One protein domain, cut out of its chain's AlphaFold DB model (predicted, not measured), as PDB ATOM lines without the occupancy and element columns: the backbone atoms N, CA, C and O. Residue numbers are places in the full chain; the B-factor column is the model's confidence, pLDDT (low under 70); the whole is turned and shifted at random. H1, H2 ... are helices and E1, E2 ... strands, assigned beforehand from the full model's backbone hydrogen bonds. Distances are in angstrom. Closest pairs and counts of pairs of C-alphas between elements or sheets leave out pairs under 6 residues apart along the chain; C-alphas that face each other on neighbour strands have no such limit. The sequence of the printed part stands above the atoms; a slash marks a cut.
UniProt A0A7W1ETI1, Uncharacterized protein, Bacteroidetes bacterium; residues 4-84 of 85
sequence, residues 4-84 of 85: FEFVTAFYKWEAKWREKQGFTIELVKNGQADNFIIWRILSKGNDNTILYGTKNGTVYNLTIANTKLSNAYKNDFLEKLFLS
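What this domain is: This is residues 4 to 84 of the 85 residues of an uncharacterized protein of Bacteroidetes bacterium (UniProt A0A7W1ETI1). A twisted sheet of four long strands lies between two helices, H1 covering one face and H2 the other, and both helices run along the strands. The three layers follow one another as helix, sheet, helix, with E2 and E3 in the middle. The printed part has 81 residues, in the order H1, E1, E2, E3, E4, H2; the sheet's order is E1, E2, E3, E4, all antiparallel, and the class is mixed, helices and strands. The whole is compact, with a radius of gyration of the C-alphas of 12.2 A and spans of 36 by 27 by 16 A.

Where its parts are: H1, residues 4 to 20, begins at C-alpha 4 (-24.989, -8.935, -40.511) and is 24.3 A long. E1 is residues 24 to 31, E2 residues 36 to 43, 23.3 A, E3 residues 46 to 55, 28.0 A, and E4 residues 58 to 64. H2, residues 71 to 83, 18.2 A, ends at C-alpha 83 (-20.882, -19.450, -49.809).

How they stand to each other: The strands form a meander, each the antiparallel neighbour of the one before, and each successive pair is a hairpin. N 26 and O 40 are 3.0 A apart between E1 and E2, N 39 and O 50 2.9 A between E2 and E3, and N 51 and O 62 2.8 A between E3 and E4, each within hydrogen-bond range. H1 is on the sheet over E2 and E3, at a height of 8.8 A; its closest C-alphas to E3 are Val 7 and Gly 53, 6.0 A. H2 is on the opposite face, also over E2 and E3, at a height of 8.7 A; its closest C-alphas to E3 are Leu 78 and Leu 51, 6.6 A. H1 and H2 are apart. In H1 and H2 every O i to N i+4 pair is within hydrogen-bond range.

The domain as a whole: The C-alphas farthest apart, of Lys 44 and Asn 56, are 36.6 A apart. The printed part has no cut and no long link. No printed residue is under 70 in pLDDT.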
ATOM      1  N   PHE A   4     -23.920  -8.110 -41.063       96.31
ATOM      2  CA  PHE A   4     -24.989  -8.935 -40.511       96.31
ATOM      3  C   PHE A   4     -26.119  -8.128 -39.840       96.31
ATOM      4  O   PHE A   4     -27.294  -8.497 -39.949       96.31
ATOM      5  N   GLU A   5     -25.808  -7.016 -39.163       96.62
ATOM      6  CA  GLU A   5     -26.833  -6.116 -38.611       96.62
ATOM      7  C   GLU A   5     -27.708  -5.523 -39.719       96.62
ATOM      8  O   GLU A   5     -28.931  -5.470 -39.565       96.62
ATOM      9  N   PHE A   6     -27.104  -5.131 -40.844       96.19
ATOM     10  CA  PHE A   6     -27.822  -4.640 -42.017       96.19
ATOM     11  C   PHE A   6     -28.752  -5.714 -42.595       96.19
ATOM     12  O   PHE A   6     -29.950  -5.467 -42.746       96.19
ATOM     13  N   VAL A   7     -28.238  -6.925 -42.842       97.19
ATOM     14  CA  VAL A   7     -29.033  -8.056 -43.356       97.19
ATOM     15  C   VAL A   7     -30.204  -8.369 -42.426       97.19
ATOM     16  O   VAL A   7     -31.338  -8.539 -42.875       97.19
ATOM     17  N   THR A   8     -29.956  -8.377 -41.114       97.69
ATOM     18  CA  THR A   8     -30.986  -8.609 -40.097       97.69
ATOM     19  C   THR A   8     -32.048  -7.513 -40.097       97.69
ATOM     20  O   THR A   8     -33.240  -7.811 -39.999       97.69
ATOM     21  N   ALA A   9     -31.644  -6.245 -40.192       97.69
ATOM     22  CA  ALA A   9     -32.571  -5.121 -40.242       97.69
ATOM     23  C   ALA A   9     -33.436  -5.161 -41.508       97.69
ATOM     24  O   ALA A   9     -34.653  -4.978 -41.423       97.69
ATOM     25  N   PHE A  10     -32.830  -5.466 -42.658       97.00
ATOM     26  CA  PHE A  10     -33.527  -5.566 -43.936       97.00
ATOM     27  C   PHE A  10     -34.534  -6.723 -43.951       97.00
ATOM     28  O   PHE A  10     -35.704  -6.513 -44.273       97.00
ATOM     29  N   TYR A  11     -34.121  -7.910 -43.484       97.75
ATOM     30  CA  TYR A  11     -35.017  -9.049 -43.269       97.75
ATOM     31  C   TYR A  11     -36.212  -8.667 -42.383       97.75
ATOM     32  O   TYR A  11     -37.355  -8.884 -42.771       97.75
ATOM     33  N   LYS A  12     -35.975  -8.060 -41.212       98.12
ATOM     34  CA  LYS A  12     -37.049  -7.698 -40.270       98.12
ATOM     35  C   LYS A  12     -38.031  -6.690 -40.863       98.12
ATOM     36  O   LYS A  12     -39.233  -6.798 -40.619       98.12
ATOM     37  N   TRP A  13     -37.530  -5.703 -41.605       97.94
ATOM     38  CA  TRP A  13     -38.373  -4.718 -42.278       97.94
ATOM     39  C   TRP A  13     -39.300  -5.388 -43.295       97.94
ATOM     40  O   TRP A  13     -40.515  -5.173 -43.239       97.94
ATOM     41  N   GLU A  14     -38.757  -6.234 -44.174       97.31
ATOM     42  CA  GLU A  14     -39.572  -6.882 -45.197       97.31
ATOM     43  C   GLU A  14     -40.493  -7.948 -44.610       97.31
ATOM     44  O   GLU A  14     -41.673  -7.964 -44.950       97.31
ATOM     45  N   ALA A  15     -40.005  -8.788 -43.694       97.00
ATOM     46  CA  ALA A  15     -40.818  -9.785 -43.001       97.00
ATOM     47  C   ALA A  15     -42.069  -9.135 -42.398       97.00
ATOM     48  O   ALA A  15     -43.187  -9.536 -42.714       97.00
ATOM     49  N   LYS A  16     -41.897  -8.033 -41.656       98.19
ATOM     50  CA  LYS A  16     -43.011  -7.275 -41.073       98.19
ATOM     51  C   LYS A  16     -43.954  -6.698 -42.130       98.19
ATOM     52  O   LYS A  16     -45.160  -6.604 -41.901       98.19
ATOM     53  N   TRP A  17     -43.435  -6.253 -43.272       97.31
ATOM     54  CA  TRP A  17     -44.267  -5.755 -44.370       97.31
ATOM     55  C   TRP A  17     -45.078  -6.876 -45.037       97.31
ATOM     56  O   TRP A  17     -46.259  -6.681 -45.315       97.31
ATOM     57  N   ARG A  18     -44.492  -8.064 -45.220       95.31
ATOM     58  CA  ARG A  18     -45.167  -9.255 -45.761       95.31
ATOM     59  C   ARG A  18     -46.215  -9.810 -44.798       95.31
ATOM     60  O   ARG A  18     -47.318 -10.132 -45.227       95.31
ATOM     61  N   GLU A  19     -45.924  -9.844 -43.501       95.94
ATOM     62  CA  GLU A  19     -46.900 -10.228 -42.471       95.94
ATOM     63  C   GLU A  19     -48.141  -9.326 -42.513       95.94
ATOM     64  O   GLU A  19     -49.268  -9.817 -42.483       95.94
ATOM     65  N   LYS A  20     -47.962  -8.007 -42.694       97.12
ATOM     66  CA  LYS A  20     -49.082  -7.059 -42.871       97.12
ATOM     67  C   LYS A  20     -49.927  -7.326 -44.118       97.12
ATOM     68  O   LYS A  20     -51.070  -6.883 -44.172       97.12
ATOM     69  N   GLN A  21     -49.380  -8.014 -45.116       94.69
ATOM     70  CA  GLN A  21     -50.095  -8.435 -46.323       94.69
ATOM     71  C   GLN A  21     -50.756  -9.814 -46.173       94.69
ATOM     72  O   GLN A  21     -51.364 -10.304 -47.122       94.69
ATOM     73  N   GLY A  22     -50.651 -10.443 -44.999       94.44
ATOM     74  CA  GLY A  22     -51.245 -11.748 -44.714       94.44
ATOM     75  C   GLY A  22     -50.375 -12.944 -45.106       94.44
ATOM     76  O   GLY A  22     -50.877 -14.066 -45.124       94.44
ATOM     77  N   PHE A  23     -49.090 -12.739 -45.417       94.88
ATOM     78  CA  PHE A  23     -48.150 -13.846 -45.602       94.88
ATOM     79  C   PHE A  23     -47.666 -14.381 -44.253       94.88
ATOM     80  O   PHE A  23     -47.447 -13.617 -43.312       94.88
ATOM     81  N   THR A  24     -47.426 -15.688 -44.174       95.75
ATOM     82  CA  THR A  24     -46.713 -16.290 -43.043       95.75
ATOM     83  C   THR A  24     -45.217 -16.275 -43.329       95.75
ATOM     84  O   THR A  24     -44.787 -16.696 -44.404       95.75
ATOM     85  N   ILE A  25     -44.432 -15.794 -42.367       96.62
ATOM     86  CA  ILE A  25     -42.976 -15.732 -42.462       96.62
ATOM     87  C   ILE A  25     -42.342 -16.793 -41.570       96.62
ATOM     88  O   ILE A  25     -42.745 -16.977 -40.424       96.62
ATOM     89  N   GLU A  26     -41.327 -17.472 -42.093       96.00
ATOM     90  CA  GLU A  26     -40.541 -18.455 -41.351       96.00
ATOM     91  C   GLU A  26     -39.052 -18.127 -41.491       96.00
ATOM     92  O   GLU A  26     -38.503 -18.131 -42.594       96.00
ATOM     93  N   LEU A  27     -38.380 -17.849 -40.374       97.00
ATOM     94  CA  LEU A  27     -36.921 -17.769 -40.347       97.00
ATOM     95  C   LEU A  27     -36.354 -19.190 -40.404       97.00
ATOM     96  O   LEU A  27     -36.629 -19.997 -39.523       97.00
ATOM     97  N   VAL A  28     -35.541 -19.484 -41.417       97.12
ATOM     98  CA  VAL A  28     -34.979 -20.823 -41.637       97.12
ATOM     99  C   VAL A  28     -33.579 -20.939 -41.055       97.12
ATOM    100  O   VAL A  28     -33.260 -21.916 -40.381       97.12
ATOM    101  N   LYS A  29     -32.713 -19.965 -41.347       97.06
ATOM    102  CA  LYS A  29     -31.313 -20.003 -40.926       97.06
ATOM    103  C   LYS A  29     -30.766 -18.607 -40.701       97.06
ATOM    104  O   LYS A  29     -31.042 -17.685 -41.463       97.06
ATOM    105  N   ASN A  30     -29.944 -18.498 -39.668       95.56
ATOM    106  CA  ASN A  30     -29.160 -17.319 -39.357       95.56
ATOM    107  C   ASN A  30     -27.672 -17.682 -39.492       95.56
ATOM    108  O   ASN A  30     -27.146 -18.453 -38.691       95.56
ATOM    109  N   GLY A  31     -27.029 -17.172 -40.540       95.44
ATOM    110  CA  GLY A  31     -25.612 -17.358 -40.837       95.44
ATOM    111  C   GLY A  31     -24.800 -16.140 -40.419       95.44
ATOM    112  O   GLY A  31     -24.214 -15.477 -41.268       95.44
ATOM    113  N   GLN A  32     -24.790 -15.815 -39.123       95.25
ATOM    114  CA  GLN A  32     -24.144 -14.606 -38.597       95.25
ATOM    115  C   GLN A  32     -22.657 -14.490 -38.965       95.25
ATOM    116  O   GLN A  32     -22.202 -13.395 -39.281       95.25
ATOM    117  N   ALA A  33     -21.907 -15.595 -38.940       95.19
ATOM    118  CA  ALA A  33     -20.478 -15.597 -39.269       95.19
ATOM    119  C   ALA A  33     -20.205 -15.236 -40.741       95.19
ATOM    120  O   ALA A  33     -19.192 -14.616 -41.047       95.19
ATOM    121  N   ASP A  34     -21.142 -15.579 -41.623       96.62
ATOM    122  CA  ASP A  34     -21.052 -15.389 -43.072       96.62
ATOM    123  C   ASP A  34     -21.969 -14.254 -43.567       96.62
ATOM    124  O   ASP A  34     -22.166 -14.078 -44.766       96.62
ATOM    125  N   ASN A  35     -22.546 -13.480 -42.644       97.38
ATOM    126  CA  ASN A  35     -23.445 -12.358 -42.905       97.38
ATOM    127  C   ASN A  35     -24.654 -12.691 -43.805       97.38
ATOM    128  O   ASN A  35     -24.941 -11.948 -44.745       97.38
ATOM    129  N   PHE A  36     -25.396 -13.771 -43.523       98.19
ATOM    130  CA  PHE A  36     -26.633 -14.088 -44.254       98.19
ATOM    131  C   PHE A  36     -27.804 -14.550 -43.374       98.19
ATOM    132  O   PHE A  36     -27.639 -15.004 -42.242       98.19
ATOM    133  N   ILE A  37     -29.014 -14.470 -43.927       98.44
ATOM    134  CA  ILE A  37     -30.264 -15.008 -43.390       98.44
ATOM    135  C   ILE A  37     -30.996 -15.753 -44.504       98.44
ATOM    136  O   ILE A  37     -31.185 -15.207 -45.589       98.44
ATOM    137  N   ILE A  38     -31.464 -16.968 -44.214       98.38
ATOM    138  CA  ILE A  38     -32.428 -17.692 -45.049       98.38
ATOM    139  C   ILE A  38     -33.786 -17.641 -44.362       98.38
ATOM    140  O   ILE A  38     -33.901 -17.921 -43.167       98.38
ATOM    141  N   TRP A  39     -34.818 -17.301 -45.117       97.81
ATOM    142  CA  TRP A  39     -36.184 -17.176 -44.631       97.81
ATOM    143  C   TRP A  39     -37.180 -17.552 -45.728       97.81
ATOM    144  O   TRP A  39     -36.826 -17.653 -46.904       97.81
ATOM    145  N   ARG A  40     -38.424 -17.819 -45.340       95.88
ATOM    146  CA  ARG A  40     -39.489 -18.238 -46.249       95.88
ATOM    147  C   ARG A  40     -40.695 -17.331 -46.142       95.88
ATOM    148  O   ARG A  40     -41.048 -16.870 -45.057       95.88
ATOM    149  N   ILE A  41     -41.336 -17.131 -47.289       94.75
ATOM    150  CA  ILE A  41     -42.636 -16.477 -47.416       94.75
ATOM    151  C   ILE A  41     -43.639 -17.535 -47.860       94.75
ATOM    152  O   ILE A  41     -43.515 -18.100 -48.951       94.75
ATOM    153  N   LEU A  42     -44.632 -17.784 -47.012       91.94
ATOM    154  CA  LEU A  42     -45.652 -18.805 -47.205       91.94
ATOM    155  C   LEU A  42     -47.016 -18.145 -47.433       91.94
ATOM    156  O   LEU A  42     -47.452 -17.285 -46.665       91.94
ATOM    157  N   SER A  43     -47.718 -18.580 -48.476       87.69
ATOM    158  CA  SER A  43     -49.154 -18.343 -48.654       87.69
ATOM    159  C   SER A  43     -49.792 -19.505 -49.403       87.69
ATOM    160  O   SER A  43     -49.110 -20.401 -49.899       87.69
ATOM    161  N   LYS A  44     -51.120 -19.477 -49.562       79.50
ATOM    162  CA  LYS A  44     -51.807 -20.409 -50.464       79.50
ATOM    163  C   LYS A  44     -51.198 -20.290 -51.869       79.50
ATOM    164  O   LYS A  44     -51.345 -19.256 -52.513       79.50
ATOM    165  N   GLY A  45     -50.478 -21.323 -52.305       77.88
ATOM    166  CA  GLY A  45     -49.816 -21.371 -53.612       77.88
ATOM    167  C   GLY A  45     -48.449 -20.679 -53.720       77.88
ATOM    168  O   GLY A  45     -47.843 -20.801 -54.779       77.88
ATOM    169  N   ASN A  46     -47.932 -20.021 -52.670       77.38
ATOM    170  CA  ASN A  46     -46.565 -19.481 -52.665       77.38
ATOM    171  C   ASN A  46     -45.725 -20.128 -51.566       77.38
ATOM    172  O   ASN A  46     -46.113 -20.151 -50.399       77.38
ATOM    173  N   ASP A  47     -44.547 -20.598 -51.962       87.88
ATOM    174  CA  ASP A  47     -43.512 -21.115 -51.075       87.88
ATOM    175  C   ASP A  47     -42.154 -20.658 -51.607       87.88
ATOM    176  O   ASP A  47     -41.474 -21.364 -52.368       87.88
ATOM    177  N   ASN A  48     -41.824 -19.418 -51.251       93.62
ATOM    178  CA  ASN A  48     -40.596 -18.767 -51.671       93.62
ATOM    179  C   ASN A  48     -39.559 -18.912 -50.565       93.62
ATOM    180  O   ASN A  48     -39.788 -18.448 -49.449       93.62
ATOM    181  N   THR A  49     -38.412 -19.498 -50.896       97.12
ATOM    182  CA  THR A  49     -37.229 -19.477 -50.030       97.12
ATOM    183  C   THR A  49     -36.311 -18.359 -50.496       97.12
ATOM    184  O   THR A  49     -35.984 -18.285 -51.682       97.12
ATOM    185  N   ILE A  50     -35.900 -17.501 -49.570       97.62
ATOM    186  CA  ILE A  50     -35.122 -16.296 -49.834       97.62
ATOM    187  C   ILE A  50     -33.857 -16.323 -48.978       97.62
ATOM    188  O   ILE A  50     -33.919 -16.660 -47.796       97.62
ATOM    189  N   LEU A  51     -32.720 -15.944 -49.562       98.38
ATOM    190  CA  LEU A  51     -31.474 -15.659 -48.860       98.38
ATOM    191  C   LEU A  51     -31.128 -14.181 -49.017       98.38
ATOM    192  O   LEU A  51     -30.947 -13.698 -50.138       98.38
ATOM    193  N   TYR A  52     -30.999 -13.493 -47.885       98.38
ATOM    194  CA  TYR A  52     -30.381 -12.171 -47.788       98.38
ATOM    195  C   TYR A  52     -28.986 -12.316 -47.241       98.38
ATOM    196  O   TYR A  52     -28.798 -12.993 -46.239       98.38
ATOM    197  N   GLY A  53     -28.013 -11.689 -47.887       97.75
ATOM    198  CA  GLY A  53     -26.637 -11.766 -47.433       97.75
ATOM    199  C   GLY A  53     -25.786 -10.626 -47.945       97.75
ATOM    200  O   GLY A  53     -26.143  -9.950 -48.908       97.75
ATOM    201  N   THR A  54     -24.652 -10.416 -47.298       97.00
ATOM    202  CA  THR A  54     -23.654  -9.430 -47.714       97.00
ATOM    203  C   THR A  54     -22.295 -10.092 -47.836       97.00
ATOM    204  O   THR A  54     -21.860 -10.804 -46.935       97.00
ATOM    205  N   LYS A  55     -21.612  -9.858 -48.957       94.38
ATOM    206  CA  LYS A  55     -20.271 -10.393 -49.227       94.38
ATOM    207  C   LYS A  55     -19.455  -9.327 -49.951       94.38
ATOM    208  O   LYS A  55     -19.894  -8.808 -50.973       94.38
ATOM    209  N   ASN A  56     -18.284  -8.982 -49.411       90.94
ATOM    210  CA  ASN A  56     -17.365  -7.979 -49.971       90.94
ATOM    211  C   ASN A  56     -18.044  -6.627 -50.290       90.94
ATOM    212  O   ASN A  56     -17.849  -6.066 -51.367       90.94
ATOM    213  N   GLY A  57     -18.899  -6.133 -49.386       89.69
ATOM    214  CA  GLY A  57     -19.644  -4.880 -49.573       89.69
ATOM    215  C   GLY A  57     -20.801  -4.946 -50.581       89.69
ATOM    216  O   GLY A  57     -21.471  -3.941 -50.801       89.69
ATOM    217  N   THR A  58     -21.066  -6.110 -51.181       94.00
ATOM    218  CA  THR A  58     -22.207  -6.333 -52.083       94.00
ATOM    219  C   THR A  58     -23.360  -6.983 -51.327       94.00
ATOM    220  O   THR A  58     -23.155  -7.945 -50.586       94.00
ATOM    221  N   VAL A  59     -24.576  -6.475 -51.534       95.56
ATOM    222  CA  VAL A  59     -25.817  -7.039 -50.983       95.56
ATOM    223  C   VAL A  59     -26.409  -8.036 -51.976       95.56
ATOM    224  O   VAL A  59     -26.530  -7.745 -53.164       95.56
ATOM    225  N   TYR A  60     -26.829  -9.192 -51.474       97.06
ATOM    226  CA  TYR A  60     -27.440 -10.268 -52.241       97.06
ATOM    227  C   TYR A  60     -28.869 -10.522 -51.769       97.06
ATOM    228  O   TYR A  60     -29.143 -10.611 -50.572       97.06
ATOM    229  N   ASN A  61     -29.762 -10.684 -52.743       97.31
ATOM    230  CA  ASN A  61     -31.123 -11.173 -52.575       97.31
ATOM    231  C   ASN A  61     -31.320 -12.332 -53.558       97.31
ATOM    232  O   ASN A  61     -31.476 -12.113 -54.759       97.31
ATOM    233  N   LEU A  62     -31.256 -13.563 -53.053       97.00
ATOM    234  CA  LEU A  62     -31.421 -14.777 -53.848       97.00
ATOM    235  C   LEU A  62     -32.758 -15.424 -53.498       97.00
ATOM    236  O   LEU A  62     -33.039 -15.651 -52.326       97.00
ATOM    237  N   THR A  63     -33.575 -15.745 -54.499       96.44
ATOM    238  CA  THR A  63     -34.922 -16.295 -54.288       96.44
ATOM    239  C   THR A  63     -35.138 -17.556 -55.117       96.44
ATOM    240  O   THR A  63     -34.858 -17.578 -56.314       96.44
ATOM    241  N   ILE A  64     -35.710 -18.589 -54.495       96.19
ATOM    242  CA  ILE A  64     -36.250 -19.766 -55.181       96.19
ATOM    243  C   ILE A  64     -37.768 -19.775 -55.023       96.19
ATOM    244  O   ILE A  64     -38.292 -20.105 -53.959       96.19
ATOM    245  N   ALA A  65     -38.467 -19.477 -56.117       91.31
ATOM    246  CA  ALA A  65     -39.925 -19.531 -56.230       91.31
ATOM    247  C   ALA A  65     -40.368 -20.803 -56.979       91.31
ATOM    248  O   ALA A  65     -40.966 -20.744 -58.052       91.31
ATOM    249  N   ASN A  66     -39.999 -21.980 -56.461       86.19
ATOM    250  CA  ASN A  66     -40.316 -23.269 -57.083       86.19
ATOM    251  C   ASN A  66     -41.031 -24.187 -56.090       86.19
ATOM    252  O   ASN A  66     -40.447 -24.621 -55.102       86.19
ATOM    253  N   THR A  67     -42.284 -24.527 -56.366       84.81
ATOM    254  CA  THR A  67     -43.111 -25.369 -55.488       84.81
ATOM    255  C   THR A  67     -42.843 -26.870 -55.634       84.81
ATOM    256  O   THR A  67     -43.309 -27.646 -54.808       84.81
ATOM    257  N   LYS A  68     -42.085 -27.299 -56.654       89.44
ATOM    258  CA  LYS A  68     -41.742 -28.712 -56.899       89.44
ATOM    259  C   LYS A  68     -40.495 -29.176 -56.143       89.44
ATOM    260  O   LYS A  68     -40.275 -30.376 -56.019       89.44
ATOM    261  N   LEU A  69     -39.657 -28.246 -55.683       90.81
ATOM    262  CA  LEU A  69     -38.440 -28.561 -54.930       90.81
ATOM    263  C   LEU A  69     -38.742 -28.668 -53.434       90.81
ATOM    264  O   LEU A  69     -39.547 -27.902 -52.905       90.81
ATOM    265  N   SER A  70     -38.049 -29.572 -52.739       93.12
ATOM    266  CA  SER A  70     -38.152 -29.679 -51.283       93.12
ATOM    267  C   SER A  70     -37.499 -28.479 -50.592       93.12
ATOM    268  O   SER A  70     -36.505 -27.931 -51.070       93.12
ATOM    269  N   ASN A  71     -38.019 -28.088 -49.428       91.94
ATOM    270  CA  ASN A  71     -37.475 -26.955 -48.669       91.94
ATOM    271  C   ASN A  71     -36.025 -27.186 -48.248       91.94
ATOM    272  O   ASN A  71     -35.205 -26.284 -48.374       91.94
ATOM    273  N   ALA A  72     -35.690 -28.411 -47.833       94.25
ATOM    274  CA  ALA A  72     -34.322 -28.784 -47.490       94.25
ATOM    275  C   ALA A  72     -33.357 -28.542 -48.661       94.25
ATOM    276  O   ALA A  72     -32.300 -27.949 -48.464       94.25
ATOM    277  N   TYR A  73     -33.751 -28.920 -49.883       96.12
ATOM    278  CA  TYR A  73     -32.939 -28.683 -51.073       96.12
ATOM    279  C   TYR A  73     -32.787 -27.191 -51.380       96.12
ATOM    280  O   TYR A  73     -31.680 -26.736 -51.641       96.12
ATOM    281  N   LYS A  74     -33.876 -26.410 -51.324       96.25
ATOM    282  CA  LYS A  74     -33.820 -24.956 -51.565       96.25
ATOM    283  C   LYS A  74     -32.858 -24.264 -50.598       96.25
ATOM    284  O   LYS A  74     -32.055 -23.438 -51.024       96.25
ATOM    285  N   ASN A  75     -32.946 -24.613 -49.316       95.94
ATOM    286  CA  ASN A  75     -32.118 -24.037 -48.261       95.94
ATOM    287  C   ASN A  75     -30.636 -24.375 -48.481       95.94
ATOM    288  O   ASN A  75     -29.805 -23.472 -48.509       95.94
ATOM    289  N   ASP A  76     -30.329 -25.660 -48.698       96.75
ATOM    290  CA  ASP A  76     -28.967 -26.145 -48.960       96.75
ATOM    291  C   ASP A  76     -28.374 -25.532 -50.237       96.75
ATOM    292  O   ASP A  76     -27.221 -25.102 -50.251       96.75
ATOM    293  N   PHE A  77     -29.172 -25.425 -51.302       97.12
ATOM    294  CA  PHE A  77     -28.739 -24.821 -52.556       97.12
ATOM    295  C   PHE A  77     -28.410 -23.334 -52.401       97.12
ATOM    296  O   PHE A  77     -27.353 -22.904 -52.854       97.12
ATOM    297  N   LEU A  78     -29.289 -22.548 -51.765       97.38
ATOM    298  CA  LEU A  78     -29.054 -21.115 -51.560       97.38
ATOM    299  C   LEU A  78     -27.813 -20.864 -50.709       97.38
ATOM    300  O   LEU A  78     -27.003 -20.006 -51.053       97.38
ATOM    301  N   GLU A  79     -27.650 -21.631 -49.632       97.00
ATOM    302  CA  GLU A  79     -26.472 -21.542 -48.780       97.00
ATOM    303  C   GLU A  79     -25.192 -21.848 -49.567       97.00
ATOM    304  O   GLU A  79     -24.270 -21.034 -49.584       97.00
ATOM    305  N   LYS A  80     -25.148 -22.973 -50.290       97.19
ATOM    306  CA  LYS A  80     -23.987 -23.342 -51.115       97.19
ATOM    307  C   LYS A  80     -23.701 -22.323 -52.209       97.19
ATOM    308  O   LYS A  80     -22.537 -22.027 -52.461       97.19
ATOM    309  N   LEU A  81     -24.736 -21.784 -52.850       96.38
ATOM    310  CA  LEU A  81     -24.592 -20.766 -53.887       96.38
ATOM    311  C   LEU A  81     -23.958 -19.493 -53.316       96.38
ATOM    312  O   LEU A  81     -23.012 -18.972 -53.897       96.38
ATOM    313  N   PHE A  82     -24.436 -19.021 -52.165       97.00
ATOM    314  CA  PHE A  82     -23.917 -17.810 -51.530       97.00
ATOM    315  C   PHE A  82     -22.486 -17.983 -50.992       97.00
ATOM    316  O   PHE A  82     -21.639 -17.106 -51.179       97.00
ATOM    317  N   LEU A  83     -22.199 -19.131 -50.372       95.31
ATOM    318  CA  LEU A  83     -20.882 -19.450 -49.809       95.31
ATOM    319  C   LEU A  83     -19.859 -19.898 -50.863       95.31
ATOM    320  O   LEU A  83     -18.665 -19.976 -50.561       95.31
ATOM    321  N   SER A  84     -20.295 -20.188 -52.093       92.25
ATOM    322  CA  SER A  84     -19.379 -20.501 -53.190       92.25
ATOM    323  C   SER A  84     -18.411 -19.336 -53.431       92.25
ATOM    324  O   SER A  84     -18.758 -18.173 -53.209       92.25
TER     325      SER A  84